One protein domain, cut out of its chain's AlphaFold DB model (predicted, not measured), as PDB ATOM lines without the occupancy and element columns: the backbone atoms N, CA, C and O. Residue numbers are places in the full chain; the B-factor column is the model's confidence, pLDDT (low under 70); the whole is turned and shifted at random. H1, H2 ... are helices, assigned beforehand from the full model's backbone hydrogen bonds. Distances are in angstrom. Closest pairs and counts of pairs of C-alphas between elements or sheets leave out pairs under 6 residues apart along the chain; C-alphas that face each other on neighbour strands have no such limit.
ATOM      1  N   PRO A  34     -15.865  48.221 -46.655       72.31
ATOM      2  CA  PRO A  34     -17.293  48.511 -46.547       72.31
ATOM      3  C   PRO A  34     -17.583  49.957 -46.135       72.31
ATOM      4  O   PRO A  34     -18.667  50.461 -46.411       72.31
ATOM      5  N   ILE A  35     -16.617  50.656 -45.514       74.88
ATOM      6  CA  ILE A  35     -16.755  52.085 -45.193       74.88
ATOM      7  C   ILE A  35     -16.888  52.903 -46.481       74.88
ATOM      8  O   ILE A  35     -17.686  53.835 -46.547       74.88
ATOM      9  N   LYS A  36     -16.126  52.546 -47.519       72.62
ATOM     10  CA  LYS A  36     -16.081  53.296 -48.781       72.62
ATOM     11  C   LYS A  36     -17.175  52.905 -49.760       72.62
ATOM     12  O   LYS A  36     -17.524  53.715 -50.613       72.62
ATOM     13  N   GLN A  37     -17.713  51.696 -49.632       70.94
ATOM     14  CA  GLN A  37     -18.852  51.241 -50.430       70.94
ATOM     15  C   GLN A  37     -20.173  51.894 -49.998       70.94
ATOM     16  O   GLN A  37     -21.113  51.934 -50.782       70.94
ATOM     17  N   GLY A  38     -20.233  52.470 -48.789       67.31
ATOM     18  CA  GLY A  38     -21.439  53.131 -48.281       67.31
ATOM     19  C   GLY A  38     -22.499  52.160 -47.751       67.31
ATOM     20  O   GLY A  38     -23.601  52.587 -47.425       67.31
ATOM     21  N   ASP A  39     -22.158  50.880 -47.604       74.56
ATOM     22  CA  ASP A  39     -23.072  49.825 -47.146       74.56
ATOM     23  C   ASP A  39     -23.228  49.775 -45.616       74.56
ATOM     24  O   ASP A  39     -23.926  48.914 -45.070       74.56
ATOM     25  N   LEU A  40     -22.568  50.686 -44.893       80.38
ATOM     26  CA  LEU A  40     -22.638  50.735 -43.440       80.38
ATOM     27  C   LEU A  40     -23.975  51.298 -42.972       80.38
ATOM     28  O   LEU A  40     -24.333  52.446 -43.225       80.38
ATOM     29  N   LYS A  41     -24.678  50.476 -42.205       82.94
ATOM     30  CA  LYS A  41     -25.891  50.836 -41.484       82.94
ATOM     31  C   LYS A  41     -25.549  51.157 -40.036       82.94
ATOM     32  O   LYS A  41     -24.566  50.656 -39.482       82.94
ATOM     33  N   VAL A  42     -26.395  51.967 -39.411       83.50
ATOM     34  CA  VAL A  42     -26.330  52.220 -37.969       83.50
ATOM     35  C   VAL A  42     -26.751  50.943 -37.241       83.50
ATOM     36  O   VAL A  42     -27.754  50.320 -37.594       83.50
ATOM     37  N   SER A  43     -25.958  50.508 -36.264       84.94
ATOM     38  CA  SER A  43     -26.320  49.380 -35.409       84.94
ATOM     39  C   SER A  43     -27.327  49.825 -34.348       84.94
ATOM     40  O   SER A  43     -27.412  51.000 -34.003       84.94
ATOM     41  N   ILE A  44     -28.074  48.875 -33.784       86.19
ATOM     42  CA  ILE A  44     -29.089  49.173 -32.757       86.19
ATOM     43  C   ILE A  44     -28.455  49.778 -31.494       86.19
ATOM     44  O   ILE A  44     -29.129  50.444 -30.733       86.19
ATOM     45  N   ILE A  45     -27.162  49.555 -31.260       86.69
ATOM     46  CA  ILE A  45     -26.436  50.062 -30.086       86.69
ATOM     47  C   ILE A  45     -25.588  51.304 -30.404       86.69
ATOM     48  O   ILE A  45     -24.551  51.532 -29.782       86.69
ATOM     49  N   SER A  46     -26.018  52.097 -31.393       84.88
ATOM     50  CA  SER A  46     -25.369  53.340 -31.858       84.88
ATOM     51  C   SER A  46     -23.982  53.158 -32.499       84.88
ATOM     52  O   SER A  46     -23.223  54.112 -32.631       84.88
ATOM     53  N   GLY A  47     -23.633  51.935 -32.907       86.00
ATOM     54  CA  GLY A  47     -22.407  51.619 -33.652       86.00
ATOM     55  C   GLY A  47     -22.638  51.541 -35.166       86.00
ATOM     56  O   GLY A  47     -23.640  52.029 -35.689       86.00
ATOM     57  N   GLN A  48     -21.733  50.873 -35.884       89.12
ATOM     58  CA  GLN A  48     -21.876  50.591 -37.322       89.12
ATOM     59  C   GLN A  48     -21.995  49.085 -37.588       89.12
ATOM     60  O   GLN A  48     -21.546  48.262 -36.791       89.12
ATOM     61  N   CYS A  49     -22.625  48.704 -38.698       89.19
ATOM     62  CA  CYS A  49     -22.798  47.307 -39.098       89.19
ATOM     63  C   CYS A  49     -22.986  47.181 -40.618       89.19
ATOM     64  O   CYS A  49     -23.496  48.100 -41.249       89.19
ATOM     65  N   SER A  50     -22.643  46.031 -41.206       82.88
ATOM     66  CA  SER A  50     -22.988  45.707 -42.607       82.88
ATOM     67  C   SER A  50     -24.459  45.292 -42.803       82.88
ATOM     68  O   SER A  50     -24.926  45.157 -43.927       82.88
ATOM     69  N   GLY A  51     -25.221  45.107 -41.717       79.50
ATOM     70  CA  GLY A  51     -26.666  44.848 -41.750       79.50
ATOM     71  C   GLY A  51     -27.083  43.376 -41.769       79.50
ATOM     72  O   GLY A  51     -28.279  43.102 -41.727       79.50
ATOM     73  N   GLU A  52     -26.133  42.440 -41.783       85.25
ATOM     74  CA  GLU A  52     -26.413  41.002 -41.717       85.25
ATOM     75  C   GLU A  52     -26.138  40.457 -40.305       85.25
ATOM     76  O   GLU A  52     -25.004  40.558 -39.821       85.25
ATOM     77  N   PRO A  53     -27.140  39.888 -39.609       87.88
ATOM     78  CA  PRO A  53     -26.970  39.387 -38.252       87.88
ATOM     79  C   PRO A  53     -26.309  38.002 -38.251       87.88
ATOM     80  O   PRO A  53     -26.980  36.973 -38.288       87.88
ATOM     81  N   VAL A  54     -24.978  37.970 -38.185       91.50
ATOM     82  CA  VAL A  54     -24.208  36.718 -38.108       91.50
ATOM     83  C   VAL A  54     -23.686  36.518 -36.680       91.50
ATOM     84  O   VAL A  54     -22.906  37.351 -36.213       91.50
ATOM     85  N   PRO A  55     -24.069  35.440 -35.969       92.00
ATOM     86  CA  PRO A  55     -23.589  35.184 -34.613       92.00
ATOM     87  C   PRO A  55     -22.089  34.870 -34.581       92.00
ATOM     88  O   PRO A  55     -21.551  34.197 -35.464       92.00
ATOM     89  N   MET A  56     -21.415  35.337 -33.531       90.50
ATOM     90  CA  MET A  56     -20.075  34.879 -33.175       90.50
ATOM     91  C   MET A  56     -20.109  33.495 -32.516       90.50
ATOM     92  O   MET A  56     -21.101  33.096 -31.909       90.50
ATOM     93  N   GLU A  57     -19.001  32.765 -32.644       88.56
ATOM     94  CA  GLU A  57     -18.834  31.420 -32.075       88.56
ATOM     95  C   GLU A  57     -18.739  31.446 -30.544       88.56
ATOM     96  O   GLU A  57     -19.128  30.487 -29.887       88.56
ATOM     97  N   ASP A  58     -18.297  32.569 -29.968       88.56
ATOM     98  CA  ASP A  58     -18.177  32.802 -28.523       88.56
ATOM     99  C   ASP A  58     -19.511  33.183 -27.849       88.56
ATOM    100  O   ASP A  58     -19.522  33.566 -26.676       88.56
ATOM    101  N   LYS A  59     -20.643  33.113 -28.566       91.12
ATOM    102  CA  LYS A  59     -21.954  33.509 -28.038       91.12
ATOM    103  C   LYS A  59     -22.450  32.516 -26.975       91.12
ATOM    104  O   LYS A  59     -22.676  31.347 -27.293       91.12
ATOM    105  N   PRO A  60     -22.767  32.974 -25.751       89.81
ATOM    106  CA  PRO A  60     -23.411  32.137 -24.743       89.81
ATOM    107  C   PRO A  60     -24.800  31.648 -25.186       89.81
ATOM    108  O   PRO A  60     -25.518  32.326 -25.932       89.81
ATOM    109  N   LEU A  61     -25.211  30.476 -24.696       87.12
ATOM    110  CA  LEU A  61     -26.526  29.889 -24.998       87.12
ATOM    111  C   LEU A  61     -27.688  30.711 -24.421       87.12
ATOM    112  O   LEU A  61     -28.750  30.768 -25.030       87.12
ATOM    113  N   SER A  62     -27.467  31.380 -23.289       86.19
ATOM    114  CA  SER A  62     -28.457  32.209 -22.592       86.19
ATOM    115  C   SER A  62     -28.765  33.540 -23.290       86.19
ATOM    116  O   SER A  62     -29.758  34.186 -22.967       86.19
ATOM    117  N   ILE A  63     -27.932  33.960 -24.248       87.56
ATOM    118  CA  ILE A  63     -28.095  35.222 -24.973       87.56
ATOM    119  C   ILE A  63     -28.830  34.991 -26.291       87.56
ATOM    120  O   ILE A  63     -28.512  34.072 -27.051       87.56
ATOM    121  N   VAL A  64     -29.778  35.874 -26.603       89.31
ATOM    122  CA  VAL A  64     -30.526  35.834 -27.864       89.31
ATOM    123  C   VAL A  64     -29.580  35.993 -29.057       89.31
ATOM    124  O   VAL A  64     -28.681  36.836 -29.050       89.31
ATOM    125  N   SER A  65     -29.777  35.177 -30.092       89.69
ATOM    126  CA  SER A  65     -29.019  35.297 -31.339       89.69
ATOM    127  C   SER A  65     -29.241  36.668 -31.995       89.69
ATOM    128  O   SER A  65     -30.339  37.221 -31.883       89.69
ATOM    129  N   PRO A  66     -28.235  37.227 -32.693       89.75
ATOM    130  CA  PRO A  66     -28.400  38.490 -33.400       89.75
ATOM    131  C   PRO A  66     -29.572  38.391 -34.383       89.75
ATOM    132  O   PRO A  66     -29.649  37.444 -35.162       89.75
ATOM    133  N   ASN A  67     -30.492  39.352 -34.331       89.75
ATOM    134  CA  ASN A  67     -31.691  39.385 -35.177       89.75
ATOM    135  C   ASN A  67     -32.011  40.795 -35.710       89.75
ATOM    136  O   ASN A  67     -33.101  41.015 -36.220       89.75
ATOM    137  N   CYS A  68     -31.091  41.754 -35.557       87.50
ATOM    138  CA  CYS A  68     -31.287  43.169 -35.902       87.50
ATOM    139  C   CYS A  68     -32.482  43.867 -35.210       87.50
ATOM    140  O   CYS A  68     -32.799  44.995 -35.577       87.50
ATOM    141  N   SER A  69     -33.063  43.259 -34.167       88.88
ATOM    142  CA  SER A  69     -34.116  43.861 -33.331       88.88
ATOM    143  C   SER A  69     -33.690  43.989 -31.869       88.88
ATOM    144  O   SER A  69     -33.920  45.016 -31.240       88.88
ATOM    145  N   ASN A  70     -33.021  42.967 -31.329       89.38
ATOM    146  CA  ASN A  70     -32.612  42.923 -29.930       89.38
ATOM    147  C   ASN A  70     -31.212  43.521 -29.754       89.38
ATOM    148  O   ASN A  70     -30.229  43.019 -30.310       89.38
ATOM    149  N   GLN A  71     -31.112  44.542 -28.904       90.50
ATOM    150  CA  GLN A  71     -29.885  45.285 -28.611       90.50
ATOM    151  C   GLN A  71     -28.787  44.366 -28.059       90.50
ATOM    152  O   GLN A  71     -27.661  44.370 -28.554       90.50
ATOM    153  N   SER A  72     -29.130  43.510 -27.089       89.38
ATOM    154  CA  SER A  72     -28.181  42.593 -26.441       89.38
ATOM    155  C   SER A  72     -27.549  41.604 -27.424       89.38
ATOM    156  O   SER A  72     -26.367  41.296 -27.311       89.38
ATOM    157  N   GLY A  73     -28.307  41.139 -28.424       89.44
ATOM    158  CA  GLY A  73     -27.797  40.221 -29.446       89.44
ATOM    159  C   GLY A  73     -26.786  40.882 -30.388       89.44
ATOM    160  O   GLY A  73     -25.905  40.206 -30.915       89.44
ATOM    161  N   CYS A  74     -26.858  42.206 -30.569       90.94
ATOM    162  CA  CYS A  74     -25.947  42.950 -31.440       90.94
ATOM    163  C   CYS A  74     -24.477  42.844 -30.984       90.94
ATOM    164  O   CYS A  74     -23.586  42.769 -31.827       90.94
ATOM    165  N   LEU A  75     -24.226  42.722 -29.673       91.38
ATOM    166  CA  LEU A  75     -22.880  42.607 -29.087       91.38
ATOM    167  C   LEU A  75     -22.117  41.329 -29.479       91.38
ATOM    168  O   LEU A  75     -20.887  41.301 -29.392       91.38
ATOM    169  N   TRP A  76     -22.832  40.286 -29.912       92.50
ATOM    170  CA  TRP A  76     -22.265  39.023 -30.405       92.50
ATOM    171  C   TRP A  76     -22.460  38.846 -31.914       92.50
ATOM    172  O   TRP A  76     -22.449  37.723 -32.419       92.50
ATOM    173  N   CYS A  77     -22.649  39.938 -32.652       91.62
ATOM    174  CA  CYS A  77     -22.686  39.910 -34.108       91.62
ATOM    175  C   CYS A  77     -21.276  40.098 -34.690       91.62
ATOM    176  O   CYS A  77     -20.602  41.069 -34.353       91.62
ATOM    177  N   LYS A  78     -20.850  39.225 -35.617       90.75
ATOM    178  CA  LYS A  78     -19.559  39.338 -36.337       90.75
ATOM    179  C   LYS A  78     -19.425  40.658 -37.104       90.75
ATOM    180  O   LYS A  78     -18.327  41.168 -37.286       90.75
ATOM    181  N   ASN A  79     -20.554  41.198 -37.548       89.00
ATOM    182  CA  ASN A  79     -20.617  42.375 -38.403       89.00
ATOM    183  C   ASN A  79     -20.732  43.694 -37.628       89.00
ATOM    184  O   ASN A  79     -20.732  44.758 -38.246       89.00
ATOM    185  N   MET A  80     -20.827  43.640 -36.295       88.94
ATOM    186  CA  MET A  80     -20.840  44.831 -35.451       88.94
ATOM    187  C   MET A  80     -19.460  45.501 -35.463       88.94
ATOM    188  O   MET A  80     -18.438  44.854 -35.238       88.94
ATOM    189  N   ARG A  81     -19.439  46.816 -35.679       88.50
ATOM    190  CA  ARG A  81     -18.238  47.651 -35.665       88.50
ATOM    191  C   ARG A  81     -18.369  48.748 -34.621       88.50
ATOM    192  O   ARG A  81     -19.382  49.449 -34.562       88.50
ATOM    193  N   ASP A  82     -17.322  48.880 -33.819       91.06
ATOM    194  CA  ASP A  82     -17.181  49.963 -32.855       91.06
ATOM    195  C   ASP A  82     -16.784  51.262 -33.575       91.06
ATOM    196  O   ASP A  82     -16.036  51.233 -34.557       91.06
TER     197      ASP A  82
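What this domain is: This is residues 34 to 82 of the 164 residues of an uncharacterized protein of Halomonas sp. WRN001 (UniProt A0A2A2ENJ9). The domain has little regular structure: it is an elongated winding of loops, with the small helix H1 at one end, the loop around Ser 62 at the other, and the small helix H2 between them. Two short antiparallel pairings bring residues 48 to 49 beside residues 41 to 42 and beside residues 80 to 81. The printed part has 49 residues, with two named helices, H1 then H2, and no named strand. The class is all helix, though the named elements hold only 8 residues. The whole is compact, with a radius of gyration of the C-alphas of 10.6 A, and spans 35 by 18 by 16 A.

Where its parts are: H1, residues 34 to 37, begins at C-alpha 34 at (-17.293, 48.511, -46.547) and is 5.0 A long. H2, residues 71 to 74, is 5.4 A long and ends at C-alpha 74 at (-25.947, 42.950, -31.440).

How they stand to each other: H1 and H2 are apart. Both are too short for an O i to N i+4 pair; the single O i to N i+3 pair is within hydrogen-bond range in H2 but not in H1.

The domain as a whole: The C-alphas farthest apart, of Lys 36 and Ser 62, are 35.8 A apart. The link from H1 to H2, 33 residues, is long. The printed part has no cut. Its mean pLDDT is 86.2, and residue 38 is under 70.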